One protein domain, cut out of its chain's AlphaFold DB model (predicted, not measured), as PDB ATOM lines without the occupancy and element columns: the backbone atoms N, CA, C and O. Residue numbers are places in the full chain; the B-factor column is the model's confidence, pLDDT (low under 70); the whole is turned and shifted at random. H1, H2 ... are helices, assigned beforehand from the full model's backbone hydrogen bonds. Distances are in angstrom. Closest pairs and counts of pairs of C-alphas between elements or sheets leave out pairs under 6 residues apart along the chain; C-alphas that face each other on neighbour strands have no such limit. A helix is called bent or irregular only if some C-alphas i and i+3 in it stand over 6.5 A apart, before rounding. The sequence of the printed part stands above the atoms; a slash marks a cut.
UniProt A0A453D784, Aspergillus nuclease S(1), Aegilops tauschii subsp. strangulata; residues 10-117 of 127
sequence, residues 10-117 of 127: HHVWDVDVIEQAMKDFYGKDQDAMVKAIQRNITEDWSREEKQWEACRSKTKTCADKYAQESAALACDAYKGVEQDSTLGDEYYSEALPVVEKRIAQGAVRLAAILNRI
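Overview. This is residues 10 to 117 of the 127 residues of the protein "Aspergillus nuclease S(1)" of Aegilops tauschii subsp. strangulata (UniProt A0A453D784). One long helix, H5, runs through the middle, and H1, H2 and H3 cross it one after another along its length. On the side of H5 away from H2, H4 runs alongside it the opposite way with little contact, and the links before and after H4 turn round at the two ends of the long axis. The printed part has 108 residues with five named helices, H1 to H5 in order along the chain, and no named strand; the class is all helix. It is only just compact, close to loose, with a radius of gyration of the C-alphas of 15.4 A and spans of 46 by 30 by 21 A.

Arrangement. H1, residues 10 to 25, touches H5, residues 89 to 117, about perpendicular at 80 degrees; the closest C-alphas, those of Val 17 and Leu 96, are 6.2 A apart. H1 has a kink of 32 degrees near residue 17, and H5 one of 28 degrees near residue 96. H2, residues 30 to 42, touches H5 with residues 37 to 41 alone, about perpendicular at 73 degrees; the closest C-alphas, those of Ile 37 and Ala 104, are 6.5 A apart. H3, residues 46 to 53, touches residues 105 to 112 of H5 at a steep tilt of 57 degrees, the same way; the closest C-alphas, those of Glu 53 and Arg 109, are 5.4 A apart. H5 is the hub, touching these three helices, and the helix packing is mostly crossed, with no touching pair at a shallow tilt. H4, residues 63 to 78, is close to H5 but not clearly touching, at a shallow tilt of 5 degrees, opposite ways; their closest C-alphas, those of Ala 77 and Ala 95, are 7.3 A apart. H4 is apart from H1, H2 and H3. In H2 every O i to N i+4 pair is within hydrogen-bond range; the counts are 10 of 12 in H1, 2 of 4 in H3, 10 of 12 in H4 and 23 of 25 in H5.

Along the chain. H1 begins at C-alpha 10, (82.026, -43.940, -208.332), and is 22.5 A long; it is irregular, with C-alphas 14 and 17 7.6 A apart. H2 is 18.5 A long and H3 11.6 A. H4 begins at C-alpha 63, (100.887, -37.022, -204.076), and is 22.3 A long. H5 is 41.7 A long and ends at C-alpha 117, (108.551, -39.337, -191.005); it is only just irregular, with C-alphas 94 and 97 6.7 A apart.

Size, cuts and confidence. The two C-alphas farthest apart, those of Lys 58 and Asp 84, are 46.0 A apart. The printed part has no cut. The links from H1 to H2 and from H2 to H3 are tight, those from H3 to H4 and from H4 to H5 are short, and no link is long. The mean pLDDT of the printed part is 95.2, and no printed residue is under 70.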
ATOM      1  N   HIS A  10      81.147 -44.209-209.469       97.88
ATOM      2  CA  HIS A  10      82.026 -43.940-208.332       97.88
ATOM      3  C   HIS A  10      81.826 -44.968-207.208       97.88
ATOM      4  O   HIS A  10      82.781 -45.593-206.765       97.88
ATOM      5  N   HIS A  11      80.571 -45.245-206.845       98.25
ATOM      6  CA  HIS A  11      80.233 -46.278-205.862       98.25
ATOM      7  C   HIS A  11      80.676 -47.682-206.308       98.25
ATOM      8  O   HIS A  11      81.001 -48.524-205.469       98.25
ATOM      9  N   VAL A  12      80.707 -47.951-207.619       98.38
ATOM     10  CA  VAL A  12      81.210 -49.233-208.125       98.38
ATOM     11  C   VAL A  12      82.677 -49.442-207.746       98.38
ATOM     12  O   VAL A  12      83.038 -50.521-207.282       98.38
ATOM     13  N   TRP A  13      83.496 -48.398-207.879       98.56
ATOM     14  CA  TRP A  13      84.921 -48.432-207.543       98.56
ATOM     15  C   TRP A  13      85.195 -48.335-206.041       98.56
ATOM     16  O   TRP A  13      86.095 -49.013-205.552       98.56
ATOM     17  N   ASP A  14      84.415 -47.535-205.313       98.50
ATOM     18  CA  ASP A  14      84.588 -47.361-203.868       98.50
ATOM     19  C   ASP A  14      84.166 -48.600-203.066       98.50
ATOM     20  O   ASP A  14      84.707 -48.846-201.988       98.50
ATOM     21  N   VAL A  15      83.170 -49.352-203.556       98.44
ATOM     22  CA  VAL A  15      82.493 -50.395-202.768       98.44
ATOM     23  C   VAL A  15      82.212 -51.658-203.576       98.44
ATOM     24  O   VAL A  15      82.638 -52.739-203.171       98.44
ATOM     25  N   ASP A  16      81.490 -51.562-204.699       98.50
ATOM     26  CA  ASP A  16      80.857 -52.751-205.293       98.50
ATOM     27  C   ASP A  16      81.864 -53.807-205.777       98.50
ATOM     28  O   ASP A  16      81.645 -54.997-205.559       98.50
ATOM     29  N   VAL A  17      82.972 -53.393-206.405       98.62
ATOM     30  CA  VAL A  17      84.025 -54.322-206.860       98.62
ATOM     31  C   VAL A  17      84.663 -55.045-205.670       98.62
ATOM     32  O   VAL A  17      84.883 -56.254-205.727       98.62
ATOM     33  N   ILE A  18      84.917 -54.322-204.575       98.56
ATOM     34  CA  ILE A  18      85.541 -54.873-203.367       98.56
ATOM     35  C   ILE A  18      84.589 -55.860-202.692       98.56
ATOM     36  O   ILE A  18      84.985 -56.982-202.393       98.56
ATOM     37  N   GLU A  19      83.327 -55.482-202.482       98.19
ATOM     38  CA  GLU A  19      82.331 -56.358-201.854       98.19
ATOM     39  C   GLU A  19      82.042 -57.609-202.692       98.19
ATOM     40  O   GLU A  19      81.843 -58.695-202.136       98.19
ATOM     41  N   GLN A  20      82.043 -57.477-204.022       98.38
ATOM     42  CA  GLN A  20      81.889 -58.609-204.927       98.38
ATOM     43  C   GLN A  20      83.070 -59.582-204.786       98.38
ATOM     44  O   GLN A  20      82.841 -60.766-204.549       98.38
ATOM     45  N   ALA A  21      84.314 -59.094-204.791       98.19
ATOM     46  CA  ALA A  21      85.501 -59.929-204.572       98.19
ATOM     47  C   ALA A  21      85.516 -60.582-203.189       98.19
ATOM     48  O   ALA A  21      85.778 -61.778-203.050       98.19
ATOM     49  N   MET A  22      85.156 -59.810-202.164       97.75
ATOM     50  CA  MET A  22      85.017 -60.256-200.781       97.75
ATOM     51  C   MET A  22      84.048 -61.440-200.661       97.75
ATOM     52  O   MET A  22      84.310 -62.413-199.951       97.75
ATOM     53  N   LYS A  23      82.932 -61.384-201.395       97.69
ATOM     54  CA  LYS A  23      81.944 -62.460-201.460       97.69
ATOM     55  C   LYS A  23      82.430 -63.656-202.284       97.69
ATOM     56  O   LYS A  23      82.221 -64.784-201.843       97.69
ATOM     57  N   ASP A  24      83.020 -63.417-203.450       97.25
ATOM     58  CA  ASP A  24      83.318 -64.463-204.432       97.25
ATOM     59  C   ASP A  24      84.554 -65.292-204.066       97.25
ATOM     60  O   ASP A  24      84.556 -66.506-204.265       97.25
ATOM     61  N   PHE A  25      85.585 -64.659-203.497       97.44
ATOM     62  CA  PHE A  25      86.889 -65.296-203.276       97.44
ATOM     63  C   PHE A  25      87.253 -65.476-201.806       97.44
ATOM     64  O   PHE A  25      88.024 -66.375-201.471       97.44
ATOM     65  N   TYR A  26      86.698 -64.648-200.920       97.44
ATOM     66  CA  TYR A  26      87.193 -64.536-199.546       97.44
ATOM     67  C   TYR A  26      86.162 -64.935-198.486       97.44
ATOM     68  O   TYR A  26      86.401 -64.751-197.300       97.44
ATOM     69  N   GLY A  27      85.004 -65.485-198.869       96.62
ATOM     70  CA  GLY A  27      83.998 -65.956-197.904       96.62
ATOM     71  C   GLY A  27      83.448 -64.849-196.998       96.62
ATOM     72  O   GLY A  27      82.957 -65.130-195.906       96.62
ATOM     73  N   LYS A  28      83.519 -63.595-197.455       96.69
ATOM     74  CA  LYS A  28      83.244 -62.377-196.684       96.69
ATOM     75  C   LYS A  28      84.219 -62.087-195.534       96.69
ATOM     76  O   LYS A  28      83.892 -61.298-194.651       96.69
ATOM     77  N   ASP A  29      85.398 -62.701-195.553       97.62
ATOM     78  CA  ASP A  29      86.465 -62.475-194.585       97.62
ATOM     79  C   ASP A  29      87.450 -61.413-195.097       97.62
ATOM     80  O   ASP A  29      88.239 -61.637-196.021       97.62
ATOM     81  N   GLN A  30      87.420 -60.245-194.456       96.88
ATOM     82  CA  GLN A  30      88.316 -59.142-194.781       96.88
ATOM     83  C   GLN A  30      89.786 -59.484-194.519       96.88
ATOM     84  O   GLN A  30      90.648 -59.079-195.302       96.88
ATOM     85  N   ASP A  31      90.088 -60.253-193.472       98.12
ATOM     86  CA  ASP A  31      91.462 -60.637-193.155       98.12
ATOM     87  C   ASP A  31      92.019 -61.579-194.223       98.12
ATOM     88  O   ASP A  31      93.209 -61.519-194.543       98.12
ATOM     89  N   ALA A  32      91.173 -62.428-194.810       98.19
ATOM     90  CA  ALA A  32      91.561 -63.279-195.929       98.19
ATOM     91  C   ALA A  32      91.935 -62.451-197.171       98.19
ATOM     92  O   ALA A  32      92.992 -62.693-197.760       98.19
ATOM     93  N   MET A  33      91.139 -61.433-197.524       98.12
ATOM     94  CA  MET A  33      91.460 -60.529-198.638       98.12
ATOM     95  C   MET A  33      92.740 -59.726-198.371       98.12
ATOM     96  O   MET A  33      93.604 -59.624-199.243       98.12
ATOM     97  N   VAL A  34      92.911 -59.200-197.153       98.31
ATOM     98  CA  VAL A  34      94.134 -58.480-196.761       98.31
ATOM     99  C   VAL A  34      95.361 -59.385-196.884       98.31
ATOM    100  O   VAL A  34      96.364 -58.964-197.459       98.31
ATOM    101  N   LYS A  35      95.284 -60.636-196.411       98.31
ATOM    102  CA  LYS A  35      96.377 -61.615-196.543       98.31
ATOM    103  C   LYS A  35      96.699 -61.927-198.002       98.31
ATOM    104  O   LYS A  35      97.874 -62.042-198.341       98.31
ATOM    105  N   ALA A  36      95.690 -62.040-198.865       98.06
ATOM    106  CA  ALA A  36      95.898 -62.261-200.294       98.06
ATOM    107  C   ALA A  36      96.623 -61.074-200.951       98.06
ATOM    108  O   ALA A  36      97.638 -61.265-201.618       98.06
ATOM    109  N   ILE A  37      96.187 -59.841-200.674       98.19
ATOM    110  CA  ILE A  37      96.854 -58.629-201.171       98.19
ATOM    111  C   ILE A  37      98.292 -58.537-200.640       98.19
ATOM    112  O   ILE A  37      99.211 -58.244-201.402       98.19
ATOM    113  N   GLN A  38      98.517 -58.823-199.353       98.25
ATOM    114  CA  GLN A  38      99.860 -58.863-198.764       98.25
ATOM    115  C   GLN A  38     100.756 -59.889-199.458       98.25
ATOM    116  O   GLN A  38     101.908 -59.582-199.768       98.25
ATOM    117  N   ARG A  39     100.227 -61.081-199.749       98.00
ATOM    118  CA  ARG A  39     100.955 -62.118-200.478       98.00
ATOM    119  C   ARG A  39     101.352 -61.642-201.874       98.00
ATOM    120  O   ARG A  39     102.519 -61.775-202.233       98.00
ATOM    121  N   ASN A  40     100.437 -61.003-202.605       97.75
ATOM    122  CA  ASN A  40     100.729 -60.434-203.923       97.75
ATOM    123  C   ASN A  40     101.812 -59.350-203.848       97.75
ATOM    124  O   ASN A  40     102.689 -59.313-204.703       97.75
ATOM    125  N   ILE A  41     101.822 -58.502-202.813       97.81
ATOM    126  CA  ILE A  41     102.902 -57.521-202.591       97.81
ATOM    127  C   ILE A  41     104.262 -58.224-202.446       97.81
ATOM    128  O   ILE A  41     105.246 -57.789-203.043       97.81
ATOM    129  N   THR A  42     104.324 -59.315-201.676       95.31
ATOM    130  CA  THR A  42     105.577 -60.043-201.408       95.31
ATOM    131  C   THR A  42     106.020 -60.987-202.526       95.31
ATOM    132  O   THR A  42     107.213 -61.269-202.636       95.31
ATOM    133  N   GLU A  43     105.088 -61.473-203.342       95.38
ATOM    134  CA  GLU A  43     105.328 -62.433-204.422       95.38
ATOM    135  C   GLU A  43     105.191 -61.714-205.777       95.38
ATOM    136  O   GLU A  43     106.167 -61.145-206.281       95.38
ATOM    137  N   ASP A  44     103.981 -61.675-206.336       95.69
ATOM    138  CA  ASP A  44     103.692 -61.244-207.711       95.69
ATOM    139  C   ASP A  44     104.147 -59.814-208.046       95.69
ATOM    140  O   ASP A  44     104.672 -59.552-209.130       95.69
ATOM    141  N   TRP A  45     104.000 -58.882-207.107       97.44
ATOM    142  CA  TRP A  45     104.356 -57.472-207.268       97.44
ATOM    143  C   TRP A  45     105.681 -57.095-206.609       97.44
ATOM    144  O   TRP A  45     106.044 -55.919-206.613       97.44
ATOM    145  N   SER A  46     106.454 -58.059-206.110       92.75
ATOM    146  CA  SER A  46     107.719 -57.816-205.392       92.75
ATOM    147  C   SER A  46     108.726 -56.938-206.152       92.75
ATOM    148  O   SER A  46     109.527 -56.216-205.554       92.75
ATOM    149  N   ARG A  47     108.703 -56.973-207.492       91.19
ATOM    150  CA  ARG A  47     109.557 -56.131-208.351       91.19
ATOM    151  C   ARG A  47     109.034 -54.704-208.516       91.19
ATOM    152  O   ARG A  47     109.827 -53.785-208.729       91.19
ATOM    153  N   GLU A  48     107.720 -54.528-208.468       93.75
ATOM    154  CA  GLU A  48     107.048 -53.238-208.637       93.75
ATOM    155  C   GLU A  48     106.947 -52.471-207.318       93.75
ATOM    156  O   GLU A  48     107.074 -51.249-207.312       93.75
ATOM    157  N   GLU A  49     106.768 -53.191-206.211       93.62
ATOM    158  CA  GLU A  49     106.587 -52.672-204.855       93.62
ATOM    159  C   GLU A  49     107.649 -51.623-204.494       93.62
ATOM    160  O   GLU A  49     107.311 -50.478-204.178       93.62
ATOM    161  N   LYS A  50     108.928 -51.934-204.728       89.44
ATOM    162  CA  LYS A  50     110.052 -51.009-204.498       89.44
ATOM    163  C   LYS A  50     109.924 -49.688-205.263       89.44
ATOM    164  O   LYS A  50     110.419 -48.646-204.831       89.44
ATOM    165  N   GLN A  51     109.273 -49.701-206.427       91.81
ATOM    166  CA  GLN A  51     109.035 -48.499-207.234       91.81
ATOM    167  C   GLN A  51     107.852 -47.674-206.710       91.81
ATOM    168  O   GLN A  51     107.759 -46.472-206.991       91.81
ATOM    169  N   TRP A  52     106.932 -48.299-205.970       94.88
ATOM    170  CA  TRP A  52     105.810 -47.618-205.330       94.88
ATOM    171  C   TRP A  52     106.263 -46.844-204.092       94.88
ATOM    172  O   TRP A  52     105.782 -45.726-203.885       94.88
ATOM    173  N   GLU A  53     107.217 -47.391-203.332       90.31
ATOM    174  CA  GLU A  53     107.861 -46.716-202.196       90.31
ATOM    175  C   GLU A  53     108.698 -45.503-202.629       90.31
ATOM    176  O   GLU A  53     108.804 -44.508-201.904       90.31
ATOM    177  N   ALA A  54     109.285 -45.572-203.829       87.69
ATOM    178  CA  ALA A  54     110.198 -44.562-204.337       87.69
ATOM    179  C   ALA A  54     109.541 -43.174-204.428       87.69
ATOM    180  O   ALA A  54     108.704 -42.878-205.288       87.69
ATOM    181  N   CYS A  55     109.999 -42.278-203.558       88.62
ATOM    182  CA  CYS A  55     109.631 -40.876-203.555       88.62
ATOM    183  C   CYS A  55     110.830 -40.039-203.096       88.62
ATOM    184  O   CYS A  55     111.373 -40.252-202.015       88.62
ATOM    185  N   ARG A  56     111.263 -39.089-203.938       82.06
ATOM    186  CA  ARG A  56     112.522 -38.341-203.741       82.06
ATOM    187  C   ARG A  56     112.530 -37.473-202.480       82.06
ATOM    188  O   ARG A  56     113.594 -37.201-201.933       82.06
ATOM    189  N   SER A  57     111.364 -37.001-202.044       80.00
ATOM    190  CA  SER A  57     111.263 -36.117-200.885       80.00
ATOM    191  C   SER A  57     111.329 -36.898-199.572       80.00
ATOM    192  O   SER A  57     110.668 -37.925-199.408       80.00
ATOM    193  N   LYS A  58     112.105 -36.381-198.613       72.25
ATOM    194  CA  LYS A  58     112.199 -36.936-197.253       72.25
ATOM    195  C   LYS A  58     111.028 -36.522-196.359       72.25
ATOM    196  O   LYS A  58     110.697 -37.248-195.436       72.25
ATOM    197  N   THR A  59     110.413 -35.371-196.634       70.75
ATOM    198  CA  THR A  59     109.393 -34.753-195.766       70.75
ATOM    199  C   THR A  59     108.049 -34.531-196.453       70.75
ATOM    200  O   THR A  59     107.067 -34.224-195.786       70.75
ATOM    201  N   LYS A  60     107.983 -34.677-197.781       80.56
ATOM    202  CA  LYS A  60     106.751 -34.520-198.566       80.56
ATOM    203  C   LYS A  60     106.360 -35.840-199.217       80.56
ATOM    204  O   LYS A  60     107.214 -36.649-199.579       80.56
ATOM    205  N   THR A  61     105.060 -36.029-199.394       85.88
ATOM    206  CA  THR A  61     104.517 -37.134-200.183       85.88
ATOM    207  C   THR A  61     104.782 -36.897-201.674       85.88
ATOM    208  O   THR A  61     105.071 -35.776-202.095       85.88
ATOM    209  N   CYS A  62     104.668 -37.946-202.489       93.50
ATOM    210  CA  CYS A  62     104.648 -37.824-203.948       93.50
ATOM    211  C   CYS A  62     103.199 -37.826-204.464       93.50
ATOM    212  O   CYS A  62     102.878 -38.539-205.411       93.50
ATOM    213  N   ALA A  63     102.325 -37.053-203.804       94.06
ATOM    214  CA  ALA A  63     100.887 -37.022-204.076       94.06
ATOM    215  C   ALA A  63     100.557 -36.744-205.549       94.06
ATOM    216  O   ALA A  63      99.701 -37.428-206.099       94.06
ATOM    217  N   ASP A  64     101.291 -35.841-206.208       94.75
ATOM    218  CA  ASP A  64     101.078 -35.528-207.628       94.75
ATOM    219  C   ASP A  64     101.250 -36.761-208.525       94.75
ATOM    220  O   ASP A  64     100.435 -36.999-209.412       94.75
ATOM    221  N   LYS A  65     102.259 -37.605-208.251       94.69
ATOM    222  CA  LYS A  65     102.455 -38.880-208.964       94.69
ATOM    223  C   LYS A  65     101.262 -39.807-208.733       94.69
ATOM    224  O   LYS A  65     100.752 -40.402-209.675       94.69
ATOM    225  N   TYR A  66     100.807 -39.927-207.487       95.62
ATOM    226  CA  TYR A  66      99.702 -40.824-207.135       95.62
ATOM    227  C   TYR A  66      98.394 -40.385-207.804       95.62
ATOM    228  O   TYR A  66      97.648 -41.233-208.293       95.62
ATOM    229  N   ALA A  67      98.156 -39.072-207.857       97.19
ATOM    230  CA  ALA A  67      97.017 -38.462-208.529       97.19
ATOM    231  C   ALA A  67      97.078 -38.659-210.051       97.19
ATOM    232  O   ALA A  67      96.075 -39.045-210.640       97.19
ATOM    233  N   GLN A  68      98.245 -38.467-210.676       97.56
ATOM    234  CA  GLN A  68      98.437 -38.707-212.113       97.56
ATOM    235  C   GLN A  68      98.160 -40.165-212.495       97.56
ATOM    236  O   GLN A  68      97.463 -40.419-213.473       97.56
ATOM    237  N   GLU A  69      98.643 -41.123-211.702       97.44
ATOM    238  CA  GLU A  69      98.338 -42.543-211.907       97.44
ATOM    239  C   GLU A  69      96.835 -42.831-211.783       97.44
ATOM    240  O   GLU A  69      96.277 -43.531-212.622       97.44
ATOM    241  N   SER A  70      96.170 -42.287-210.754       97.94
ATOM    242  CA  SER A  70      94.720 -42.453-210.583       97.94
ATOM    243  C   SER A  70      93.937 -41.838-211.746       97.94
ATOM    244  O   SER A  70      92.995 -42.455-212.230       97.94
ATOM    245  N   ALA A  71      94.329 -40.650-212.216       97.75
ATOM    246  CA  ALA A  71      93.684 -39.989-213.346       97.75
ATOM    247  C   ALA A  71      93.850 -40.786-214.648       97.75
ATOM    248  O   ALA A  71      92.897 -40.904-215.410       97.75
ATOM    249  N   ALA A  72      95.028 -41.373-214.879       97.94
ATOM    250  CA  ALA A  72      95.268 -42.226-216.040       97.94
ATOM    251  C   ALA A  72      94.386 -43.485-216.019       97.94
ATOM    252  O   ALA A  72      93.747 -43.795-217.019       97.94
ATOM    253  N   LEU A  73      94.295 -44.169-214.873       98.06
ATOM    254  CA  LEU A  73      93.454 -45.364-214.714       98.06
ATOM    255  C   LEU A  73      91.956 -45.049-214.801       98.06
ATOM    256  O   LEU A  73      91.176 -45.870-215.277       98.06
ATOM    257  N   ALA A  74      91.549 -43.853-214.369       97.25
ATOM    258  CA  ALA A  74      90.162 -43.427-214.475       97.25
ATOM    259  C   ALA A  74      89.685 -43.389-215.937       97.25
ATOM    260  O   ALA A  74      88.537 -43.726-216.200       97.25
ATOM    261  N   CYS A  75      90.549 -43.041-216.898       96.25
ATOM    262  CA  CYS A  75      90.181 -43.049-218.317       96.25
ATOM    263  C   CYS A  75      89.693 -44.428-218.784       96.25
ATOM    264  O   CYS A  75      88.669 -44.510-219.461       96.25
ATOM    265  N   ASP A  76      90.385 -45.498-218.386       95.12
ATOM    266  CA  ASP A  76      89.971 -46.868-218.702       95.12
ATOM    267  C   ASP A  76      88.710 -47.258-217.920       95.12
ATOM    268  O   ASP A  76      87.811 -47.878-218.478       95.12
ATOM    269  N   ALA A  77      88.574 -46.797-216.671       96.25
ATOM    270  CA  ALA A  77      87.381 -47.027-215.856       96.25
ATOM    271  C   ALA A  77      86.088 -46.458-216.472       96.25
ATOM    272  O   ALA A  77      85.019 -47.054-216.316       96.25
ATOM    273  N   TYR A  78      86.161 -45.306-217.144       96.12
ATOM    274  CA  TYR A  78      85.012 -44.676-217.808       96.12
ATOM    275  C   TYR A  78      84.745 -45.230-219.214       96.12
ATOM    276  O   TYR A  78      83.673 -44.993-219.776       96.12
ATOM    277  N   LYS A  79      85.702 -45.938-219.817       95.06
ATOM    278  CA  LYS A  79      85.626 -46.361-221.215       95.06
ATOM    279  C   LYS A  79      84.448 -47.314-221.438       95.06
ATOM    280  O   LYS A  79      84.347 -48.352-220.798       95.06
ATOM    281  N   GLY A  80      83.562 -46.961-222.372       90.50
ATOM    282  CA  GLY A  80      82.391 -47.775-222.718       90.50
ATOM    283  C   GLY A  80      81.282 -47.795-221.658       90.50
ATOM    284  O   GLY A  80      80.302 -48.521-221.824       90.50
ATOM    285  N   VAL A  81      81.401 -47.004-220.583       96.31
ATOM    286  CA  VAL A  81      80.377 -46.900-219.541       96.31
ATOM    287  C   VAL A  81      79.436 -45.742-219.849       96.31
ATOM    288  O   VAL A  81      79.736 -44.581-219.584       96.31
ATOM    289  N   GLU A  82      78.260 -46.079-220.364       96.06
ATOM    290  CA  GLU A  82      77.197 -45.114-220.645       96.06
ATOM    291  C   GLU A  82      76.235 -44.958-219.463       96.06
ATOM    292  O   GLU A  82      76.090 -45.851-218.612       96.06
ATOM    293  N   GLN A  83      75.523 -43.831-219.422       94.50
ATOM    294  CA  GLN A  83      74.455 -43.629-218.447       94.50
ATOM    295  C   GLN A  83      73.390 -44.733-218.577       94.50
ATOM    296  O   GLN A  83      73.072 -45.196-219.667       94.50
ATOM    297  N   ASP A  84      72.862 -45.186-217.436       94.12
ATOM    298  CA  ASP A  84      71.852 -46.250-217.329       94.12
ATOM    299  C   ASP A  84      72.279 -47.650-217.830       94.12
ATOM    300  O   ASP A  84      71.497 -48.602-217.743       94.12
ATOM    301  N   SER A  85      73.547 -47.831-218.222       95.75
ATOM    302  CA  SER A  85      74.135 -49.145-218.521       95.75
ATOM    303  C   SER A  85      74.152 -50.080-217.299       95.75
ATOM    304  O   SER A  85      74.006 -49.663-216.140       95.75
ATOM    305  N   THR A  86      74.312 -51.384-217.539       97.81
ATOM    306  CA  THR A  86      74.486 -52.390-216.479       97.81
ATOM    307  C   THR A  86      75.893 -52.963-216.540       97.81
ATOM    308  O   THR A  86      76.242 -53.619-217.512       97.81
ATOM    309  N   LEU A  87      76.669 -52.731-215.483       98.31
ATOM    310  CA  LEU A  87      78.004 -53.289-215.296       98.31
ATOM    311  C   LEU A  87      77.878 -54.639-214.586       98.31
ATOM    312  O   LEU A  87      77.125 -54.753-213.613       98.31
ATOM    313  N   GLY A  88      78.580 -55.649-215.090       97.25
ATOM    314  CA  GLY A  88      78.558 -57.021-214.580       97.25
ATOM    315  C   GLY A  88      79.926 -57.682-214.722       97.25
ATOM    316  O   GLY A  88      80.938 -56.997-214.612       97.25
ATOM    317  N   ASP A  89      79.952 -58.988-214.996       98.00
ATOM    318  CA  ASP A  89      81.173 -59.808-214.934       98.00
ATOM    319  C   ASP A  89      82.322 -59.296-215.814       98.00
ATOM    320  O   ASP A  89      83.466 -59.295-215.370       98.00
ATOM    321  N   GLU A  90      82.028 -58.815-217.026       97.31
ATOM    322  CA  GLU A  90      83.037 -58.259-217.939       97.31
ATOM    323  C   GLU A  90      83.758 -57.065-217.294       97.31
ATOM    324  O   GLU A  90      84.957 -57.133-217.030       97.31
ATOM    325  N   TYR A  91      83.003 -56.034-216.903       98.25
ATOM    326  CA  TYR A  91      83.544 -54.857-216.219       98.25
ATOM    327  C   TYR A  91      84.236 -55.215-214.897       98.25
ATOM    328  O   TYR A  91      85.289 -54.677-214.565       98.25
ATOM    329  N   TYR A  92      83.644 -56.129-214.125       98.25
ATOM    330  CA  TYR A  92      84.196 -56.586-212.853       98.25
ATOM    331  C   TYR A  92      85.576 -57.228-213.029       98.25
ATOM    332  O   TYR A  92      86.500 -56.894-212.288       98.25
ATOM    333  N   SER A  93      85.727 -58.105-214.025       97.62
ATOM    334  CA  SER A  93      86.983 -58.809-214.299       97.62
ATOM    335  C   SER A  93      88.118 -57.867-214.706       97.62
ATOM    336  O   SER A  93      89.272 -58.116-214.360       97.62
ATOM    337  N   GLU A  94      87.791 -56.756-215.370       97.81
ATOM    338  CA  GLU A  94      88.752 -55.714-215.738       97.81
ATOM    339  C   GLU A  94      89.086 -54.793-214.555       97.81
ATOM    340  O   GLU A  94      90.249 -54.447-214.337       97.81
ATOM    341  N   ALA A  95      88.085 -54.415-213.753       98.31
ATOM    342  CA  ALA A  95      88.257 -53.476-212.647       98.31
ATOM    343  C   ALA A  95      88.963 -54.096-211.432       98.31
ATOM    344  O   ALA A  95      89.783 -53.434-210.791       98.31
ATOM    345  N   LEU A  96      88.672 -55.361-211.106       98.44
ATOM    346  CA  LEU A  96      89.191 -56.034-209.914       98.44
ATOM    347  C   LEU A  96      90.727 -55.981-209.773       98.44
ATOM    348  O   LEU A  96      91.193 -55.495-208.738       98.44
ATOM    349  N   PRO A  97      91.538 -56.397-210.770       98.00
ATOM    350  CA  PRO A  97      92.995 -56.356-210.637       98.00
ATOM    351  C   PRO A  97      93.531 -54.928-210.449       98.00
ATOM    352  O   PRO A  97      94.552 -54.730-209.785       98.00
ATOM    353  N   VAL A  98      92.846 -53.915-210.991       98.44
ATOM    354  CA  VAL A  98      93.205 -52.506-210.781       98.44
ATOM    355  C   VAL A  98      92.911 -52.096-209.339       98.44
ATOM    356  O   VAL A  98      93.783 -51.529-208.680       98.44
ATOM    357  N   VAL A  99      91.718 -52.411-208.829       98.56
ATOM    358  CA  VAL A  99      91.302 -52.099-207.454       98.56
ATOM    359  C   VAL A  99      92.254 -52.725-206.432       98.56
ATOM    360  O   VAL A  99      92.797 -52.005-205.590       98.56
ATOM    361  N   GLU A 100      92.545 -54.026-206.538       98.25
ATOM    362  CA  GLU A 100      93.464 -54.714-205.618       98.25
ATOM    363  C   GLU A 100      94.869 -54.092-205.648       98.25
ATOM    364  O   GLU A 100      95.471 -53.831-204.600       98.25
ATOM    365  N   LYS A 101      95.373 -53.759-206.843       98.44
ATOM    366  CA  LYS A 101      96.684 -53.119-206.996       98.44
ATOM    367  C   LYS A 101      96.715 -51.699-206.426       98.44
ATOM    368  O   LYS A 101      97.725 -51.302-205.843       98.44
ATOM    369  N   ARG A 102      95.631 -50.919-206.539       98.50
ATOM    370  CA  ARG A 102      95.546 -49.575-205.934       98.50
ATOM    371  C   ARG A 102      95.469 -49.625-204.412       98.50
ATOM    372  O   ARG A 102      96.116 -48.795-203.770       98.50
ATOM    373  N   ILE A 103      94.782 -50.616-203.841       98.44
ATOM    374  CA  ILE A 103      94.799 -50.874-202.392       98.44
ATOM    375  C   ILE A 103      96.233 -51.186-201.934       98.44
ATOM    376  O   ILE A 103      96.739 -50.545-201.010       98.44
ATOM    377  N   ALA A 104      96.924 -52.094-202.631       98.50
ATOM    378  CA  ALA A 104      98.310 -52.454-202.336       98.50
ATOM    379  C   ALA A 104      99.264 -51.250-202.406       98.50
ATOM    380  O   ALA A 104     100.021 -50.985-201.471       98.50
ATOM    381  N   GLN A 105      99.190 -50.472-203.488       98.31
ATOM    382  CA  GLN A 105      99.991 -49.260-203.667       98.31
ATOM    383  C   GLN A 105      99.733 -48.236-202.561       98.31
ATOM    384  O   GLN A 105     100.684 -47.639-202.057       98.31
ATOM    385  N   GLY A 106      98.471 -48.032-202.176       97.69
ATOM    386  CA  GLY A 106      98.100 -47.157-201.067       97.69
ATOM    387  C   GLY A 106      98.752 -47.586-199.753       97.69
ATOM    388  O   GLY A 106      99.383 -46.761-199.091       97.69
ATOM    389  N   ALA A 107      98.672 -48.879-199.421       97.81
ATOM    390  CA  ALA A 107      99.265 -49.441-198.209       97.81
ATOM    391  C   ALA A 107     100.796 -49.277-198.174       97.81
ATOM    392  O   ALA A 107     101.336 -48.730-197.210       97.81
ATOM    393  N   VAL A 108     101.487 -49.669-199.251       97.06
ATOM    394  CA  VAL A 108     102.953 -49.553-199.382       97.06
ATOM    395  C   VAL A 108     103.400 -48.093-199.271       97.06
ATOM    396  O   VAL A 108     104.306 -47.758-198.506       97.06
ATOM    397  N   ARG A 109     102.721 -47.177-199.970       96.19
ATOM    398  CA  ARG A 109     103.044 -45.741-199.933       96.19
ATOM    399  C   ARG A 109     102.831 -45.145-198.554       96.19
ATOM    400  O   ARG A 109     103.673 -44.365-198.110       96.19
ATOM    401  N   LEU A 110     101.733 -45.493-197.887       95.62
ATOM    402  CA  LEU A 110     101.455 -45.028-196.535       95.62
ATOM    403  C   LEU A 110     102.551 -45.495-195.572       95.62
ATOM    404  O   LEU A 110     103.129 -44.660-194.876       95.62
ATOM    405  N   ALA A 111     102.911 -46.781-195.598       94.62
ATOM    406  CA  ALA A 111     103.997 -47.325-194.784       94.62
ATOM    407  C   ALA A 111     105.333 -46.609-195.059       94.62
ATOM    408  O   ALA A 111     105.984 -46.132-194.129       94.62
ATOM    409  N   ALA A 112     105.705 -46.424-196.329       92.31
ATOM    410  CA  ALA A 112     106.928 -45.722-196.714       92.31
ATOM    411  C   ALA A 112     106.935 -44.237-196.298       92.31
ATOM    412  O   ALA A 112     107.987 -43.678-195.975       92.31
ATOM    413  N   ILE A 113     105.787 -43.550-196.321       91.56
ATOM    414  CA  ILE A 113     105.654 -42.173-195.815       91.56
ATOM    415  C   ILE A 113     105.869 -42.146-194.299       91.56
ATOM    416  O   ILE A 113     106.695 -41.368-193.824       91.56
ATOM    417  N   LEU A 114     105.181 -43.011-193.550       91.50
ATOM    418  CA  LEU A 114     105.282 -43.065-192.090       91.50
ATOM    419  C   LEU A 114     106.706 -43.433-191.647       91.50
ATOM    420  O   LEU A 114     107.278 -42.742-190.807       91.50
ATOM    421  N   ASN A 115     107.328 -44.427-192.283       90.50
ATOM    422  CA  ASN A 115     108.714 -44.810-192.010       90.50
ATOM    423  C   ASN A 115     109.685 -43.643-192.234       90.50
ATOM    424  O   ASN A 115     110.580 -43.427-191.420       90.50
ATOM    425  N   ARG A 116     109.508 -42.839-193.289       88.12
ATOM    426  CA  ARG A 116     110.338 -41.639-193.515       88.12
ATOM    427  C   ARG A 116     110.126 -40.563-192.454       88.12
ATOM    428  O   ARG A 116     111.102 -39.967-192.014       88.12
ATOM    429  N   ILE A 117     108.880 -40.328-192.041       85.69
ATOM    430  CA  ILE A 117     108.551 -39.337-191.005       85.69
ATOM    431  C   ILE A 117     109.164 -39.743-189.658       85.69
ATOM    432  O   ILE A 117     109.759 -38.909-188.979       85.69
TER     433      ILE A 117